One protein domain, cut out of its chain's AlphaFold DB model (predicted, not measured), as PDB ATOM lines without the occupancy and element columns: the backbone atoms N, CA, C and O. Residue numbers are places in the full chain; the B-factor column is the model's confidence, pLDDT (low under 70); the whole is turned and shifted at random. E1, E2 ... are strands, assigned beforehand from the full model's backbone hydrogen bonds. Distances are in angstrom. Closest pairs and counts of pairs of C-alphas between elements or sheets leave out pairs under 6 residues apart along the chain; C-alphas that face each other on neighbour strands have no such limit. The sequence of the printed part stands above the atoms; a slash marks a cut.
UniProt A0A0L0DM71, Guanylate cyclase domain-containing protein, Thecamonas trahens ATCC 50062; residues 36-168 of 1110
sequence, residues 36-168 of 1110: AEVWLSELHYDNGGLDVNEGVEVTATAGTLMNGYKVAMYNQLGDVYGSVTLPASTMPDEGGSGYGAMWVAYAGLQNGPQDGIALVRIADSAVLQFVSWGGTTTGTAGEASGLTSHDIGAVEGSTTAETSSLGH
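This is residues 36 to 168 of the 1110 residues of the protein "Guanylate cyclase domain-containing protein" of Thecamonas trahens ATCC 50062 (UniProt A0A0L0DM71). Two twisted sheets lie face to face as a small sandwich with little regular structure, and a long tail, residues 133 to 168, is tied by short pairings to edge strands E7 and E1. The sheets run E4, E3, E6, E7 and E1, E2, E5, both antiparallel. The printed part has 133 residues, 46 of them in seven named strands, E1 to E7, and no named helix: all strand. It is compact, with radius of gyration of the C-alphas 14.3 A and spans of 36 by 34 by 23 A.

E4 is residues 80 to 85, E3 69 to 74, E6 116 to 121, and E7 126 to 132, ending at C-alpha 132 (45.496, 47.123, -20.899). E1, residues 38 to 44, begins at C-alpha 38 (27.999, 48.879, -18.225); E2 is 55 to 61, 20.3 A long, and E5 99 to 105, 20.0 A.

Within hydrogen-bond range are N 73 and O 82 in hairpin E3 and E4, 2.9 A, N 72 and O 118 between E3 and E6, 2.9 A, N 119 and O 129 in hairpin E6 and E7, 2.9 A, N 41 and O 57 in hairpin E1 and E2, 3.0 A, and N 58 and O 102 between E2 and E5, 2.9 A. The sheets' strands stand at 35 degrees; the closest C-alphas of E1 and E7, Trp 39 and Gln 129, are 7.0 A apart.

The printed part has no cut; the link E4 to E5 is long. Mean pLDDT of the printed part is 80.2, with 28 residues under 70, among them 46 to 53 and 153 to 168.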
ATOM      1  N   ALA A  36      21.254  51.520 -20.467       60.34
ATOM      2  CA  ALA A  36      21.944  50.716 -19.466       60.34
ATOM      3  C   ALA A  36      23.448  51.018 -19.523       60.34
ATOM      4  O   ALA A  36      24.074  50.861 -20.578       60.34
ATOM      5  N   GLU A  37      23.999  51.466 -18.402       77.12
ATOM      6  CA  GLU A  37      25.420  51.750 -18.239       77.12
ATOM      7  C   GLU A  37      26.124  50.463 -17.805       77.12
ATOM      8  O   GLU A  37      25.604  49.747 -16.948       77.12
ATOM      9  N   VAL A  38      27.246  50.124 -18.451       83.62
ATOM     10  CA  VAL A  38      27.999  48.879 -18.225       83.62
ATOM     11  C   VAL A  38      29.487  49.145 -18.447       83.62
ATOM     12  O   VAL A  38      29.857  49.646 -19.516       83.62
ATOM     13  N   TRP A  39      30.328  48.801 -17.472       86.44
ATOM     14  CA  TRP A  39      31.775  49.034 -17.498       86.44
ATOM     15  C   TRP A  39      32.555  47.956 -16.729       86.44
ATOM     16  O   TRP A  39      31.973  47.147 -16.012       86.44
ATOM     17  N   LEU A  40      33.876  47.939 -16.905       84.81
ATOM     18  CA  LEU A  40      34.822  47.139 -16.128       84.81
ATOM     19  C   LEU A  40      35.229  47.920 -14.869       84.81
ATOM     20  O   LEU A  40      35.725  49.043 -14.994       84.81
ATOM     21  N   SER A  41      35.004  47.350 -13.687       78.56
ATOM     22  CA  SER A  41      35.278  47.986 -12.386       78.56
ATOM     23  C   SER A  41      36.593  47.532 -11.749       78.56
ATOM     24  O   SER A  41      37.268  48.339 -11.114       78.56
ATOM     25  N   GLU A  42      36.992  46.277 -11.944       80.25
ATOM     26  CA  GLU A  42      38.124  45.655 -11.249       80.25
ATOM     27  C   GLU A  42      38.764  44.564 -12.124       80.25
ATOM     28  O   GLU A  42      38.082  43.979 -12.965       80.25
ATOM     29  N   LEU A  43      40.060  44.291 -11.960       80.38
ATOM     30  CA  LEU A  43      40.813  43.275 -12.709       80.38
ATOM     31  C   LEU A  43      41.823  42.582 -11.781       80.38
ATOM     32  O   LEU A  43      42.486  43.266 -11.010       80.38
ATOM     33  N   HIS A  44      41.992  41.264 -11.905       77.56
ATOM     34  CA  HIS A  44      43.122  40.518 -11.330       77.56
ATOM     35  C   HIS A  44      43.729  39.637 -12.431       77.56
ATOM     36  O   HIS A  44      42.993  38.884 -13.080       77.56
ATOM     37  N   TYR A  45      45.036  39.778 -12.689       70.69
ATOM     38  CA  TYR A  45      45.721  39.173 -13.837       70.69
ATOM     39  C   TYR A  45      47.142  38.629 -13.578       70.69
ATOM     40  O   TYR A  45      47.624  37.906 -14.442       70.69
ATOM     41  N   ASP A  46      47.837  38.945 -12.473       65.62
ATOM     42  CA  ASP A  46      49.154  38.341 -12.165       65.62
ATOM     43  C   ASP A  46      49.244  37.824 -10.721       65.62
ATOM     44  O   ASP A  46      49.282  38.588  -9.752       65.62
ATOM     45  N   ASN A  47      49.349  36.500 -10.578       56.59
ATOM     46  CA  ASN A  47      49.843  35.850  -9.367       56.59
ATOM     47  C   ASN A  47      50.887  34.776  -9.704       56.59
ATOM     48  O   ASN A  47      50.803  34.073 -10.709       56.59
ATOM     49  N   GLY A  48      51.906  34.641  -8.853       53.41
ATOM     50  CA  GLY A  48      53.023  33.729  -9.096       53.41
ATOM     51  C   GLY A  48      52.671  32.260  -8.850       53.41
ATOM     52  O   GLY A  48      52.996  31.728  -7.787       53.41
ATOM     53  N   GLY A  49      52.071  31.571  -9.826       61.66
ATOM     54  CA  GLY A  49      51.770  30.145  -9.661       61.66
ATOM     55  C   GLY A  49      51.149  29.420 -10.855       61.66
ATOM     56  O   GLY A  49      51.859  28.922 -11.728       61.66
ATOM     57  N   LEU A  50      49.833  29.220 -10.778       52.28
ATOM     58  CA  LEU A  50      49.007  28.453 -11.723       52.28
ATOM     59  C   LEU A  50      47.777  29.269 -12.163       52.28
ATOM     60  O   LEU A  50      46.717  28.691 -12.405       52.28
ATOM     61  N   ASP A  51      47.933  30.593 -12.225       59.84
ATOM     62  CA  ASP A  51      47.003  31.517 -12.881       59.84
ATOM     63  C   ASP A  51      45.578  31.400 -12.284       59.84
ATOM     64  O   ASP A  51      44.566  31.179 -12.959       59.84
ATOM     65  N   VAL A  52      45.519  31.420 -10.942       61.16
ATOM     66  CA  VAL A  52      44.335  31.051 -10.144       61.16
ATOM     67  C   VAL A  52      43.581  32.304  -9.701       61.16
ATOM     68  O   VAL A  52      44.194  33.263  -9.264       61.16
ATOM     69  N   ASN A  53      42.245  32.283  -9.750       65.25
ATOM     70  CA  ASN A  53      41.373  33.418  -9.390       65.25
ATOM     71  C   ASN A  53      41.475  34.658 -10.311       65.25
ATOM     72  O   ASN A  53      40.926  35.707  -9.991       65.25
ATOM     73  N   GLU A  54      42.091  34.528 -11.485       78.88
ATOM     74  CA  GLU A  54      42.113  35.568 -12.520       78.88
ATOM     75  C   GLU A  54      40.720  35.883 -13.090       78.88
ATOM     76  O   GLU A  54      39.850  35.008 -13.226       78.88
ATOM     77  N   GLY A  55      40.510  37.142 -13.470       80.44
ATOM     78  CA  GLY A  55      39.240  37.609 -14.014       80.44
ATOM     79  C   GLY A  55      39.089  39.125 -14.015       80.44
ATOM     80  O   GLY A  55      39.993  39.871 -13.646       80.44
ATOM     81  N   VAL A  56      37.913  39.575 -14.449       85.75
ATOM     82  CA  VAL A  56      37.529  40.992 -14.462       85.75
ATOM     83  C   VAL A  56      36.139  41.161 -13.865       85.75
ATOM     84  O   VAL A  56      35.252  40.342 -14.108       85.75
ATOM     85  N   GLU A  57      35.914  42.229 -13.114       87.69
ATOM     86  CA  GLU A  57      34.589  42.593 -12.636       87.69
ATOM     87  C   GLU A  57      33.879  43.512 -13.638       87.69
ATOM     88  O   GLU A  57      34.468  44.449 -14.184       87.69
ATOM     89  N   VAL A  58      32.597  43.241 -13.884       88.25
ATOM     90  CA  VAL A  58      31.734  44.046 -14.752       88.25
ATOM     91  C   VAL A  58      30.609  44.647 -13.916       88.25
ATOM     92  O   VAL A  58      29.730  43.918 -13.458       88.25
ATOM     93  N   THR A  59      30.596  45.970 -13.766       89.00
ATOM     94  CA  THR A  59      29.517  46.716 -13.103       89.00
ATOM     95  C   THR A  59      28.489  47.207 -14.122       89.00
ATOM     96  O   THR A  59      28.828  47.547 -15.260       89.00
ATOM     97  N   ALA A  60      27.210  47.230 -13.735       86.62
ATOM     98  CA  ALA A  60      26.124  47.760 -14.555       86.62
ATOM     99  C   ALA A  60      24.991  48.383 -13.730       86.62
ATOM    100  O   ALA A  60      24.809  48.068 -12.553       86.62
ATOM    101  N   THR A  61      24.150  49.196 -14.378       87.25
ATOM    102  CA  THR A  61      22.857  49.616 -13.810       87.25
ATOM    103  C   THR A  61      22.008  48.405 -13.399       87.25
ATOM    104  O   THR A  61      21.873  47.441 -14.162       87.25
ATOM    105  N   ALA A  62      21.387  48.455 -12.223       85.88
ATOM    106  CA  ALA A  62      20.584  47.362 -11.690       85.88
ATOM    107  C   ALA A  62      19.426  46.989 -12.634       85.88
ATOM    108  O   ALA A  62      18.766  47.844 -13.231       85.88
ATOM    109  N   GLY A  63      19.178  45.689 -12.798       83.25
ATOM    110  CA  GLY A  63      18.198  45.159 -13.749       83.25
ATOM    111  C   GLY A  63      18.693  45.018 -15.198       83.25
ATOM    112  O   GLY A  63      17.953  44.481 -16.026       83.25
ATOM    113  N   THR A  64      19.923  45.434 -15.528       86.62
ATOM    114  CA  THR A  64      20.508  45.245 -16.873       86.62
ATOM    115  C   THR A  64      20.666  43.760 -17.201       86.62
ATOM    116  O   THR A  64      21.246  43.018 -16.416       86.62
ATOM    117  N   LEU A  65      20.172  43.313 -18.361       87.81
ATOM    118  CA  LEU A  65      20.353  41.938 -18.846       87.81
ATOM    119  C   LEU A  65      21.760  41.751 -19.428       87.81
ATOM    120  O   LEU A  65      22.096  42.349 -20.451       87.81
ATOM    121  N   MET A  66      22.568  40.896 -18.798       89.88
ATOM    122  CA  MET A  66      24.006  40.837 -19.080       89.88
ATOM    123  C   MET A  66      24.377  39.974 -20.296       89.88
ATOM    124  O   MET A  66      25.395  40.230 -20.932       89.88
ATOM    125  N   ASN A  67      23.508  39.065 -20.748       89.94
ATOM    126  CA  ASN A  67      23.714  38.278 -21.977       89.94
ATOM    127  C   ASN A  67      23.745  39.095 -23.286       89.94
ATOM    128  O   ASN A  67      23.955  38.528 -24.359       89.94
ATOM    129  N   GLY A  68      23.533  40.413 -23.224       88.00
ATOM    130  CA  GLY A  68      23.814  41.336 -24.322       88.00
ATOM    131  C   GLY A  68      25.302  41.668 -24.504       88.00
ATOM    132  O   GLY A  68      25.635  42.363 -25.467       88.00
ATOM    133  N   TYR A  69      26.186  41.200 -23.616       93.00
ATOM    134  CA  TYR A  69      27.585  41.622 -23.523       93.00
ATOM    135  C   TYR A  69      28.554  40.434 -23.402       93.00
ATOM    136  O   TYR A  69      28.201  39.347 -22.935       93.00
ATOM    137  N   LYS A  70      29.800  40.651 -23.826       93.50
ATOM    138  CA  LYS A  70      30.935  39.741 -23.641       93.50
ATOM    139  C   LYS A  70      32.189  40.521 -23.252       93.50
ATOM    140  O   LYS A  70      32.303  41.709 -23.545       93.50
ATOM    141  N   VAL A  71      33.149  39.816 -22.680       93.25
ATOM    142  CA  VAL A  71      34.523  40.265 -22.458       93.25
ATOM    143  C   VAL A  71      35.432  39.510 -23.437       93.25
ATOM    144  O   VAL A  71      35.200  38.329 -23.686       93.25
ATOM    145  N   ALA A  72      36.423  40.171 -24.035       92.94
ATOM    146  CA  ALA A  72      37.385  39.567 -24.963       92.94
ATOM    147  C   ALA A  72      38.825  39.947 -24.588       92.94
ATOM    148  O   ALA A  72      39.085  41.102 -24.266       92.94
ATOM    149  N   MET A  73      39.739  38.982 -24.642       91.94
ATOM    150  CA  MET A  73      41.108  39.085 -24.136       91.94
ATOM    151  C   MET A  73      42.104  39.188 -25.297       91.94
ATOM    152  O   MET A  73      42.015  38.431 -26.267       91.94
ATOM    153  N   TYR A  74      43.030  40.136 -25.179       92.38
ATOM    154  CA  TYR A  74      43.944  40.618 -26.210       92.38
ATOM    155  C   TYR A  74      45.389  40.468 -25.759       92.38
ATOM    156  O   TYR A  74      45.704  40.808 -24.621       92.38
ATOM    157  N   ASN A  75      46.259  39.991 -26.648       89.25
ATOM    158  CA  ASN A  75      47.682  39.867 -26.341       89.25
ATOM    159  C   ASN A  75      48.508  41.110 -26.758       89.25
ATOM    160  O   ASN A  75      48.007  42.029 -27.417       89.25
ATOM    161  N   GLN A  76      49.808  41.080 -26.453       85.38
ATOM    162  CA  GLN A  76      50.827  42.080 -26.818       85.38
ATOM    163  C   GLN A  76      50.910  42.381 -28.330       85.38
ATOM    164  O   GLN A  76      51.443  43.412 -28.724       85.38
ATOM    165  N   LEU A  77      50.405  41.488 -29.193       86.19
ATOM    166  CA  LEU A  77      50.352  41.661 -30.654       86.19
ATOM    167  C   LEU A  77      48.984  42.173 -31.148       86.19
ATOM    168  O   LEU A  77      48.778  42.335 -32.353       86.19
ATOM    169  N   GLY A  78      48.038  42.406 -30.236       83.62
ATOM    170  CA  GLY A  78      46.671  42.827 -30.536       83.62
ATOM    171  C   GLY A  78      45.740  41.700 -30.996       83.62
ATOM    172  O   GLY A  78      44.609  41.983 -31.406       83.62
ATOM    173  N   ASP A  79      46.185  40.444 -30.951       89.56
ATOM    174  CA  ASP A  79      45.377  39.287 -31.328       89.56
ATOM    175  C   ASP A  79      44.450  38.868 -30.179       89.56
ATOM    176  O   ASP A  79      44.834  38.873 -29.007       89.56
ATOM    177  N   VAL A  80      43.226  38.448 -30.518       90.88
ATOM    178  CA  VAL A  80      42.285  37.880 -29.540       90.88
ATOM    179  C   VAL A  80      42.640  36.428 -29.260       90.88
ATOM    180  O   VAL A  80      42.538  35.589 -30.157       90.88
ATOM    181  N   TYR A  81      42.972  36.118 -28.007       89.81
ATOM    182  CA  TYR A  81      43.238  34.747 -27.556       89.81
ATOM    183  C   TYR A  81      42.096  34.135 -26.728       89.81
ATOM    184  O   TYR A  81      42.018  32.912 -26.621       89.81
ATOM    185  N   GLY A  82      41.182  34.952 -26.190       90.12
ATOM    186  CA  GLY A  82      40.073  34.497 -25.344       90.12
ATOM    187  C   GLY A  82      38.826  35.378 -25.436       90.12
ATOM    188  O   GLY A  82      38.896  36.536 -25.846       90.12
ATOM    189  N   SER A  83      37.660  34.841 -25.063       91.06
ATOM    190  CA  SER A  83      36.473  35.658 -24.759       91.06
ATOM    191  C   SER A  83      35.439  34.904 -23.920       91.06
ATOM    192  O   SER A  83      35.226  33.708 -24.123       91.06
ATOM    193  N   VAL A  84      34.752  35.623 -23.029       91.81
ATOM    194  CA  VAL A  84      33.679  35.121 -22.157       91.81
ATOM    195  C   VAL A  84      32.396  35.896 -22.443       91.81
ATOM    196  O   VAL A  84      32.365  37.120 -22.351       91.81
ATOM    197  N   THR A  85      31.314  35.198 -22.792       93.12
ATOM    198  CA  THR A  85      29.976  35.810 -22.898       93.12
ATOM    199  C   THR A  85      29.327  35.859 -21.522       93.12
ATOM    200  O   THR A  85      29.329  34.852 -20.815       93.12
ATOM    201  N   LEU A  86      28.770  37.011 -21.146       92.00
ATOM    202  CA  LEU A  86      28.220  37.219 -19.808       92.00
ATOM    203  C   LEU A  86      26.878  36.476 -19.621       92.00
ATOM    204  O   LEU A  86      26.155  36.230 -20.595       92.00
ATOM    205  N   PRO A  87      26.538  36.066 -18.384       87.62
ATOM    206  CA  PRO A  87      25.386  35.206 -18.120       87.62
ATOM    207  C   PRO A  87      24.036  35.870 -18.427       87.62
ATOM    208  O   PRO A  87      23.875  37.087 -18.416       87.62
ATOM    209  N   ALA A  88      23.008  35.041 -18.636       84.50
ATOM    210  CA  ALA A  88      21.619  35.474 -18.838       84.50
ATOM    211  C   ALA A  88      20.896  35.866 -17.531       84.50
ATOM    212  O   ALA A  88      19.712  35.572 -17.354       84.50
ATOM    213  N   SER A  89      21.613  36.519 -16.618       84.31
ATOM    214  CA  SER A  89      21.075  37.170 -15.427       84.31
ATOM    215  C   SER A  89      20.788  38.652 -15.691       84.31
ATOM    216  O   SER A  89      21.328  39.270 -16.614       84.31
ATOM    217  N   THR A  90      19.921  39.227 -14.863       88.25
ATOM    218  CA  THR A  90      19.874  40.675 -14.637       88.25
ATOM    219  C   THR A  90      20.888  41.049 -13.563       88.25
ATOM    220  O   THR A  90      20.980  40.327 -12.569       88.25
ATOM    221  N   MET A  91      21.580  42.179 -13.713       89.00
ATOM    222  CA  MET A  91      22.431  42.719 -12.651       89.00
ATOM    223  C   MET A  91      21.605  42.983 -11.372       89.00
ATOM    224  O   MET A  91      20.491  43.514 -11.499       89.00
ATOM    225  N   PRO A  92      22.074  42.594 -10.169       83.19
ATOM    226  CA  PRO A  92      21.415  42.940  -8.908       83.19
ATOM    227  C   PRO A  92      21.417  44.456  -8.637       83.19
ATOM    228  O   PRO A  92      22.043  45.232  -9.354       83.19
ATOM    229  N   ASP A  93      20.673  44.861  -7.606       82.81
ATOM    230  CA  ASP A  93      20.756  46.190  -6.988       82.81
ATOM    231  C   ASP A  93      21.498  46.035  -5.657       82.81
ATOM    232  O   ASP A  93      20.940  45.533  -4.675       82.81
ATOM    233  N   GLU A  94      22.780  46.377  -5.644       75.38
ATOM    234  CA  GLU A  94      23.667  46.141  -4.511       75.38
ATOM    235  C   GLU A  94      23.691  47.374  -3.607       75.38
ATOM    236  O   GLU A  94      23.856  48.512  -4.049       75.38
ATOM    237  N   GLY A  95      23.393  47.154  -2.323       66.75
ATOM    238  CA  GLY A  95      23.182  48.217  -1.335       66.75
ATOM    239  C   GLY A  95      21.931  49.089  -1.546       66.75
ATOM    240  O   GLY A  95      21.649  49.933  -0.697       66.75
ATOM    241  N   GLY A  96      21.166  48.903  -2.631       69.38
ATOM    242  CA  GLY A  96      20.134  49.859  -3.056       69.38
ATOM    243  C   GLY A  96      20.712  51.073  -3.799       69.38
ATOM    244  O   GLY A  96      20.117  52.152  -3.772       69.38
ATOM    245  N   SER A  97      21.898  50.920  -4.398       72.56
ATOM    246  CA  SER A  97      22.617  51.966  -5.138       72.56
ATOM    247  C   SER A  97      22.024  52.268  -6.520       72.56
ATOM    248  O   SER A  97      22.317  53.315  -7.097       72.56
ATOM    249  N   GLY A  98      21.200  51.367  -7.066       77.75
ATOM    250  CA  GLY A  98      20.761  51.398  -8.464       77.75
ATOM    251  C   GLY A  98      21.763  50.772  -9.443       77.75
ATOM    252  O   GLY A  98      21.520  50.802 -10.651       77.75
ATOM    253  N   TYR A  99      22.847  50.178  -8.940       82.94
ATOM    254  CA  TYR A  99      23.881  49.458  -9.686       82.94
ATOM    255  C   TYR A  99      24.205  48.123  -8.995       82.94
ATOM    256  O   TYR A  99      23.765  47.864  -7.874       82.94
ATOM    257  N   GLY A 100      24.977  47.276  -9.666       84.12
ATOM    258  CA  GLY A 100      25.561  46.064  -9.096       84.12
ATOM    259  C   GLY A 100      26.679  45.530  -9.985       84.12
ATOM    260  O   GLY A 100      26.795  45.940 -11.146       84.12
ATOM    261  N   ALA A 101      27.483  44.623  -9.445       85.06
ATOM    262  CA  ALA A 101      28.661  44.078 -10.098       85.06
ATOM    263  C   ALA A 101      28.582  42.559 -10.329       85.06
ATOM    264  O   ALA A 101      27.710  41.855  -9.811       85.06
ATOM    265  N   MET A 102      29.488  42.033 -11.158       86.19
ATOM    266  CA  MET A 102      29.719  40.592 -11.278       86.19
ATOM    267  C   MET A 102      31.167  40.263 -11.635       86.19
ATOM    268  O   MET A 102      31.714  40.802 -12.596       86.19
ATOM    269  N   TRP A 103      31.748  39.303 -10.916       86.56
ATOM    270  CA  TRP A 103      33.046  38.726 -11.259       86.56
ATOM    271  C   TRP A 103      32.951  37.821 -12.494       86.56
ATOM    272  O   TRP A 103      32.099  36.929 -12.571       86.56
ATOM    273  N   VAL A 104      33.853  38.024 -13.451       86.88
ATOM    274  CA  VAL A 104      33.963  37.269 -14.703       86.88
ATOM    275  C   VAL A 104      35.329  36.590 -14.733       86.88
ATOM    276  O   VAL A 104      36.277  37.071 -15.352       86.88
ATOM    277  N   ALA A 105      35.415  35.462 -14.029       83.31
ATOM    278  CA  ALA A 105      36.625  34.654 -13.947       83.31
ATOM    279  C   ALA A 105      37.064  34.125 -15.325       83.31
ATOM    280  O   ALA A 105      36.246  33.618 -16.104       83.31
ATOM    281  N   TYR A 106      38.367  34.187 -15.593       83.38
ATOM    282  CA  TYR A 106      39.007  33.614 -16.772       83.38
ATOM    283  C   TYR A 106      40.446  33.233 -16.415       83.38
ATOM    284  O   TYR A 106      41.280  34.112 -16.262       83.38
ATOM    285  N   ALA A 107      40.719  31.935 -16.280       74.62
ATOM    286  CA  ALA A 107      42.058  31.436 -15.969       74.62
ATOM    287  C   ALA A 107      42.945  31.409 -17.222       74.62
ATOM    288  O   ALA A 107      42.509  30.926 -18.276       74.62
ATOM    289  N   GLY A 108      44.185  31.873 -17.091       74.44
ATOM    290  CA  GLY A 108      45.106  32.057 -18.205       74.44
ATOM    291  C   GLY A 108      44.862  33.376 -18.936       74.44
ATOM    292  O   GLY A 108      44.816  33.397 -20.174       74.44
ATOM    293  N   LEU A 109      44.703  34.471 -18.183       81.19
ATOM    294  CA  LEU A 109      45.113  35.790 -18.662       81.19
ATOM    295  C   LEU A 109      46.623  35.770 -18.989       81.19
ATOM    296  O   LEU A 109      47.315  34.770 -18.803       81.19
ATOM    297  N   GLN A 110      47.117  36.824 -19.633       82.88
ATOM    298  CA  GLN A 110      48.509  36.889 -20.081       82.88
ATOM    299  C   GLN A 110      49.209  38.063 -19.401       82.88
ATOM    300  O   GLN A 110      48.713  39.190 -19.386       82.88
ATOM    301  N   ASN A 111      50.362  37.764 -18.804       73.94
ATOM    302  CA  ASN A 111      51.036  38.639 -17.838       73.94
ATOM    303  C   ASN A 111      52.162  39.411 -18.553       73.94
ATOM    304  O   ASN A 111      53.216  39.714 -17.997       73.94
ATOM    305  N   GLY A 112      51.970  39.661 -19.850       71.75
ATOM    306  CA  GLY A 112      52.876  40.400 -20.702       71.75
ATOM    307  C   GLY A 112      52.706  41.912 -20.553       71.75
ATOM    308  O   GLY A 112      51.620  42.396 -20.233       71.75
ATOM    309  N   PRO A 113      53.758  42.692 -20.853       67.75
ATOM    310  CA  PRO A 113      53.795  44.136 -20.607       67.75
ATOM    311  C   PRO A 113      52.853  44.980 -21.486       67.75
ATOM    312  O   PRO A 113      52.925  46.202 -21.425       67.75
ATOM    313  N   GLN A 114      52.040  44.369 -22.354       80.00
ATOM    314  CA  GLN A 114      51.061  45.053 -23.210       80.00
ATOM    315  C   GLN A 114      49.816  44.182 -23.463       80.00
ATOM    316  O   GLN A 114      49.200  44.287 -24.519       80.00
ATOM    317  N   ASP A 115      49.449  43.283 -22.550       86.81
ATOM    318  CA  ASP A 115      48.211  42.504 -22.693       86.81
ATOM    319  C   ASP A 115      46.978  43.347 -22.283       86.81
ATOM    320  O   ASP A 115      47.102  44.441 -21.718       86.81
ATOM    321  N   GLY A 116      45.768  42.918 -22.662       88.88
ATOM    322  CA  GLY A 116      44.565  43.734 -22.478       88.88
ATOM    323  C   GLY A 116      43.223  43.018 -22.619       88.88
ATOM    324  O   GLY A 116      43.131  41.837 -22.952       88.88
ATOM    325  N   ILE A 117      42.144  43.756 -22.354       91.31
ATOM    326  CA  ILE A 117      40.793  43.211 -22.199       91.31
ATOM    327  C   ILE A 117      39.710  44.215 -22.636       91.31
ATOM    328  O   ILE A 117      39.742  45.400 -22.297       91.31
ATOM    329  N   ALA A 118      38.752  43.753 -23.441       92.31
ATOM    330  CA  ALA A 118      37.722  44.572 -24.079       92.31
ATOM    331  C   ALA A 118      36.306  44.140 -23.673       92.31
ATOM    332  O   ALA A 118      35.923  42.984 -23.852       92.31
ATOM    333  N   LEU A 119      35.500  45.095 -23.206       92.81
ATOM    334  CA  LEU A 119      34.073  44.917 -22.941       92.81
ATOM    335  C   LEU A 119      33.274  45.241 -24.210       92.81
ATOM    336  O   LEU A 119      33.313  46.368 -24.708       92.81
ATOM    337  N   VAL A 120      32.531  44.265 -24.731       91.19
ATOM    338  CA  VAL A 120      31.872  44.338 -26.044       91.19
ATOM    339  C   VAL A 120      30.381  44.037 -25.928       91.19
ATOM    340  O   VAL A 120      29.979  42.989 -25.424       91.19
ATOM    341  N   ARG A 121      29.538  44.920 -26.465       92.31
ATOM    342  CA  ARG A 121      28.104  44.666 -26.640       92.31
ATOM    343  C   ARG A 121      27.877  43.822 -27.897       92.31
ATOM    344  O   ARG A 121      28.255  44.203 -29.000       92.31
ATOM    345  N   ILE A 122      27.241  42.666 -27.730       89.38
ATOM    346  CA  ILE A 122      27.069  41.639 -28.771       89.38
ATOM    347  C   ILE A 122      26.060  42.080 -29.844       89.38
ATOM    348  O   ILE A 122      26.205  41.725 -31.009       89.38
ATOM    349  N   ALA A 123      25.048  42.869 -29.467       83.69
ATOM    350  CA  ALA A 123      23.943  43.257 -30.351       83.69
ATOM    351  C   ALA A 123      24.373  44.073 -31.590       83.69
ATOM    352  O   ALA A 123      23.701  44.027 -32.621       83.69
ATOM    353  N   ASP A 124      25.470  44.822 -31.480       85.94
ATOM    354  CA  ASP A 124      26.022  45.714 -32.504       85.94
ATOM    355  C   ASP A 124      27.555  45.596 -32.654       85.94
ATOM    356  O   ASP A 124      28.161  46.397 -33.364       85.94
ATOM    357  N   SER A 125      28.174  44.600 -32.005       85.06
ATOM    358  CA  SER A 125      29.635  44.414 -31.895       85.06
ATOM    359  C   SER A 125      30.388  45.650 -31.373       85.06
ATOM    360  O   SER A 125      31.569  45.831 -31.665       85.06
ATOM    361  N   ALA A 126      29.723  46.521 -30.608       86.00
ATOM    362  CA  ALA A 126      30.311  47.766 -30.133       86.00
ATOM    363  C   ALA A 126      31.185  47.538 -28.893       86.00
ATOM    364  O   ALA A 126      30.692  47.135 -27.838       86.00
ATOM    365  N   VAL A 127      32.476  47.856 -29.000       88.62
ATOM    366  CA  VAL A 127      33.387  47.901 -27.850       88.62
ATOM    367  C   VAL A 127      33.082  49.141 -27.007       88.62
ATOM    368  O   VAL A 127      33.153  50.274 -27.492       88.62
ATOM    369  N   LEU A 128      32.723  48.915 -25.745       86.88
ATOM    370  CA  LEU A 128      32.383  49.956 -24.774       86.88
ATOM    371  C   LEU A 128      33.662  50.527 -24.153       86.88
ATOM    372  O   LEU A 128      33.892  51.736 -24.198       86.88
ATOM    373  N   GLN A 129      34.521  49.626 -23.676       90.56
ATOM    374  CA  GLN A 129      35.849  49.888 -23.129       90.56
ATOM    375  C   GLN A 129      36.843  48.856 -23.669       90.56
ATOM    376  O   GLN A 129      36.479  47.709 -23.924       90.56
ATOM    377  N   PHE A 130      38.099  49.268 -23.808       90.88
ATOM    378  CA  PHE A 130      39.241  48.398 -24.066       90.88
ATOM    379  C   PHE A 130      40.387  48.916 -23.199       90.88
ATOM    380  O   PHE A 130      40.775  50.075 -23.357       90.88
ATOM    381  N   VAL A 131      40.866  48.105 -22.259       88.38
ATOM    382  CA  VAL A 131      41.913  48.469 -21.291       88.38
ATOM    383  C   VAL A 131      43.086  47.493 -21.370       88.38
ATOM    384  O   VAL A 131      42.952  46.423 -21.964       88.38
ATOM    385  N   SER A 132      44.237  47.881 -20.838       87.50
ATOM    386  CA  SER A 132      45.496  47.123 -20.899       87.50
ATOM    387  C   SER A 132      46.373  47.400 -19.682       87.50
ATOM    388  O   SER A 132      46.084  48.319 -18.915       87.50
ATOM    389  N   TRP A 133      47.406  46.583 -19.490       79.31
ATOM    390  CA  TRP A 133      48.329  46.658 -18.356       79.31
ATOM    391  C   TRP A 133      49.795  46.617 -18.808       79.31
ATOM    392  O   TRP A 133      50.132  46.033 -19.838       79.31
ATOM    393  N   GLY A 134      50.667  47.282 -18.041       72.94
ATOM    394  CA  GLY A 134      52.105  47.434 -18.332       72.94
ATOM    395  C   GLY A 134      52.453  48.398 -19.479       72.94
ATOM    396  O   GLY A 134      53.630  48.676 -19.717       72.94
ATOM    397  N   GLY A 135      51.446  48.915 -20.180       79.19
ATOM    398  CA  GLY A 135      51.568  49.626 -21.446       79.19
ATOM    399  C   GLY A 135      50.273  49.476 -22.247       79.19
ATOM    400  O   GLY A 135      49.213  49.241 -21.673       79.19
ATOM    401  N   THR A 136      50.324  49.614 -23.578       85.19
ATOM    402  CA  THR A 136      49.098  49.615 -24.394       85.19
ATOM    403  C   THR A 136      49.206  48.830 -25.691       85.19
ATOM    404  O   THR A 136      50.081  49.102 -26.511       85.19
ATOM    405  N   THR A 137      48.234  47.952 -25.929       84.31
ATOM    406  CA  THR A 137      48.079  47.201 -27.182       84.31
ATOM    407  C   THR A 137      47.023  47.819 -28.101       84.31
ATOM    408  O   THR A 137      45.970  48.297 -27.654       84.31
ATOM    409  N   THR A 138      47.306  47.807 -29.406       91.44
ATOM    410  CA  THR A 138      46.324  48.091 -30.461       91.44
ATOM    411  C   THR A 138      45.776  46.780 -30.980       91.44
ATOM    412  O   THR A 138      46.534  45.979 -31.519       91.44
ATOM    413  N   GLY A 139      44.463  46.575 -30.864       88.81
ATOM    414  CA  GLY A 139      43.803  45.387 -31.382       88.81
ATOM    415  C   GLY A 139      44.059  45.254 -32.881       88.81
ATOM    416  O   GLY A 139      43.690  46.124 -33.671       88.81
ATOM    417  N   THR A 140      44.692  44.161 -33.284       87.56
ATOM    418  CA  THR A 140      44.912  43.797 -34.687       87.56
ATOM    419  C   THR A 140      43.760  42.915 -35.175       87.56
ATOM    420  O   THR A 140      43.276  43.102 -36.295       87.56
ATOM    421  N   ALA A 141      43.209  42.065 -34.300       80.69
ATOM    422  CA  ALA A 141      42.061  41.195 -34.561       80.69
ATOM    423  C   ALA A 141      40.823  41.501 -33.676       80.69
ATOM    424  O   ALA A 141      40.820  42.386 -32.820       80.69
ATOM    425  N   GLY A 142      39.736  40.749 -33.884       87.12
ATOM    426  CA  GLY A 142      38.512  40.812 -33.064       87.12
ATOM    427  C   GLY A 142      37.714  42.119 -33.165       87.12
ATOM    428  O   GLY A 142      37.918  42.928 -34.069       87.12
ATOM    429  N   GLU A 143      36.770  42.331 -32.242       88.81
ATOM    430  CA  GLU A 143      35.915  43.531 -32.240       88.81
ATOM    431  C   GLU A 143      36.655  44.825 -31.860       88.81
ATOM    432  O   GLU A 143      36.217  45.903 -32.257       88.81
ATOM    433  N   ALA A 144      37.791  44.736 -31.161       87.12
ATOM    434  CA  ALA A 144      38.691  45.864 -30.921       87.12
ATOM    435  C   ALA A 144      39.720  46.095 -32.051       87.12
ATOM    436  O   ALA A 144      40.668  46.851 -31.856       87.12
ATOM    437  N   SER A 145      39.559  45.481 -33.232       91.25
ATOM    438  CA  SER A 145      40.466  45.707 -34.366       91.25
ATOM    439  C   SER A 145      40.495  47.191 -34.778       91.25
ATOM    440  O   SER A 145      39.458  47.825 -35.014       91.25
ATOM    441  N   GLY A 146      41.700  47.761 -34.817       86.38
ATOM    442  CA  GLY A 146      41.954  49.186 -35.019       86.38
ATOM    443  C   GLY A 146      41.740  50.069 -33.784       86.38
ATOM    444  O   GLY A 146      42.007  51.263 -33.874       86.38
ATOM    445  N   LEU A 147      41.287  49.524 -32.645       86.12
ATOM    446  CA  LEU A 147      41.270  50.247 -31.372       86.12
ATOM    447  C   LEU A 147      42.614  50.070 -30.661       86.12
ATOM    448  O   LEU A 147      42.991  48.942 -30.359       86.12
ATOM    449  N   THR A 148      43.280  51.150 -30.262       89.94
ATOM    450  CA  THR A 148      44.211  51.098 -29.123       89.94
ATOM    451  C   THR A 148      43.464  51.216 -27.793       89.94
ATOM    452  O   THR A 148      42.448  51.921 -27.691       89.94
ATOM    453  N   SER A 149      43.943  50.460 -26.806       87.44
ATOM    454  CA  SER A 149      43.383  50.336 -25.455       87.44
ATOM    455  C   SER A 149      43.690  51.553 -24.563       87.44
ATOM    456  O   SER A 149      44.338  52.516 -24.965       87.44
ATOM    457  N   HIS A 150      43.176  51.547 -23.336       84.44
ATOM    458  CA  HIS A 150      43.587  52.448 -22.267       84.44
ATOM    459  C   HIS A 150      44.437  51.666 -21.265       84.44
ATOM    460  O   HIS A 150      43.890  50.845 -20.534       84.44
ATOM    461  N   ASP A 151      45.738  51.946 -21.204       81.50
ATOM    462  CA  ASP A 151      46.579  51.460 -20.103       81.50
ATOM    463  C   ASP A 151      45.985  51.934 -18.769       81.50
ATOM    464  O   ASP A 151      45.614  53.111 -18.644       81.50
ATOM    465  N   ILE A 152      45.861  51.021 -17.807       73.06
ATOM    466  CA  ILE A 152      45.392  51.303 -16.446       73.06
ATOM    467  C   ILE A 152      46.465  51.997 -15.590       73.06
ATOM    468  O   ILE A 152      46.132  52.569 -14.555       73.06
ATOM    469  N   GLY A 153      47.736  51.992 -16.019       68.69
ATOM    470  CA  GLY A 153      48.846  52.680 -15.345       68.69
ATOM    471  C   GLY A 153      49.302  52.019 -14.037       68.69
ATOM    472  O   GLY A 153      50.072  52.614 -13.277       68.69
ATOM    473  N   ALA A 154      48.826  50.800 -13.791       64.75
ATOM    474  CA  ALA A 154      49.106  49.955 -12.641       64.75
ATOM    475  C   ALA A 154      49.507  48.552 -13.119       64.75
ATOM    476  O   ALA A 154      49.141  48.135 -14.219       64.75
ATOM    477  N   VAL A 155      50.297  47.856 -12.304       67.19
ATOM    478  CA  VAL A 155      50.892  46.559 -12.635       67.19
ATOM    479  C   VAL A 155      50.825  45.674 -11.393       67.19
ATOM    480  O   VAL A 155      51.387  46.033 -10.359       67.19
ATOM    481  N   GLU A 156      50.141  44.536 -11.497       65.19
ATOM    482  CA  GLU A 156      50.318  43.425 -10.556       65.19
ATOM    483  C   GLU A 156      51.671  42.760 -10.831       65.19
ATOM    484  O   GLU A 156      52.137  42.729 -11.971       65.19
ATOM    485  N   GLY A 157      52.321  42.286  -9.770       60.47
ATOM    486  CA  GLY A 157      53.582  41.548  -9.858       60.47
ATOM    487  C   GLY A 157      53.477  40.176  -9.201       60.47
ATOM    488  O   GLY A 157      52.647  39.972  -8.317       60.47
ATOM    489  N   SER A 158      54.379  39.259  -9.544       61.72
ATOM    490  CA  SER A 158      54.293  37.825  -9.210       61.72
ATOM    491  C   SER A 158      54.336  37.448  -7.715       61.72
ATOM    492  O   SER A 158      54.259  36.270  -7.371       61.72
ATOM    493  N   THR A 159      54.428  38.426  -6.811       57.53
ATOM    494  CA  THR A 159      54.283  38.280  -5.349       57.53
ATOM    495  C   THR A 159      52.960  38.845  -4.803       57.53
ATOM    496  O   THR A 159      52.800  38.956  -3.589       57.53
ATOM    497  N   THR A 160      52.028  39.245  -5.672       58.75
ATOM    498  CA  THR A 160      50.694  39.747  -5.303       58.75
ATOM    499  C   THR A 160      49.860  38.605  -4.717       58.75
ATOM    500  O   THR A 160      49.880  37.488  -5.231       58.75
ATOM    501  N   ALA A 161      49.153  38.854  -3.611       56.59
ATOM    502  CA  ALA A 161      48.355  37.823  -2.947       56.59
ATOM    503  C   ALA A 161      47.045  37.548  -3.705       56.59
ATOM    504  O   ALA A 161      46.416  38.498  -4.165       56.59
ATOM    505  N   GLU A 162      46.596  36.286  -3.724       56.50
ATOM    506  CA  GLU A 162      45.431  35.730  -4.465       56.50
ATOM    507  C   GLU A 162      44.060  36.409  -4.208       56.50
ATOM    508  O   GLU A 162      43.046  36.049  -4.813       56.50
ATOM    509  N   THR A 163      44.006  37.356  -3.270       56.44
ATOM    510  CA  THR A 163      42.823  38.144  -2.882       56.44
ATOM    511  C   THR A 163      43.029  39.654  -3.062       56.44
ATOM    512  O   THR A 163      42.339  40.446  -2.422       56.44
ATOM    513  N   SER A 164      44.034  40.056  -3.838       51.94
ATOM    514  CA  SER A 164      44.276  41.445  -4.244       51.94
ATOM    515  C   SER A 164      43.765  41.640  -5.668       51.94
ATOM    516  O   SER A 164      43.668  40.674  -6.420       51.94
ATOM    517  N   SER A 165      43.472  42.879  -6.043       58.88
ATOM    518  CA  SER A 165      43.014  43.214  -7.388       58.88
ATOM    519  C   SER A 165      43.278  44.684  -7.716       58.88
ATOM    520  O   SER A 165      43.378  45.542  -6.831       58.88
ATOM    521  N   LEU A 166      43.376  44.997  -9.007       60.00
ATOM    522  CA  LEU A 166      43.435  46.364  -9.514       60.00
ATOM    523  C   LEU A 166      42.023  46.924  -9.709       60.00
ATOM    524  O   LEU A 166      41.420  46.801 -10.779       60.00
ATOM    525  N   GLY A 167      41.517  47.606  -8.682       54.06
ATOM    526  CA  GLY A 167      40.327  48.446  -8.804       54.06
ATOM    527  C   GLY A 167      40.561  49.598  -9.791       54.06
ATOM    528  O   GLY A 167      41.444  50.442  -9.589       54.06
ATOM    529  N   HIS A 168      39.758  49.671 -10.855       47.19
ATOM    530  CA  HIS A 168      39.773  50.799 -11.781       47.19
ATOM    531  C   HIS A 168      39.085  51.995 -11.117       47.19
ATOM    532  O   HIS A 168      37.860  52.110 -11.104       47.19
TER     533      HIS A 168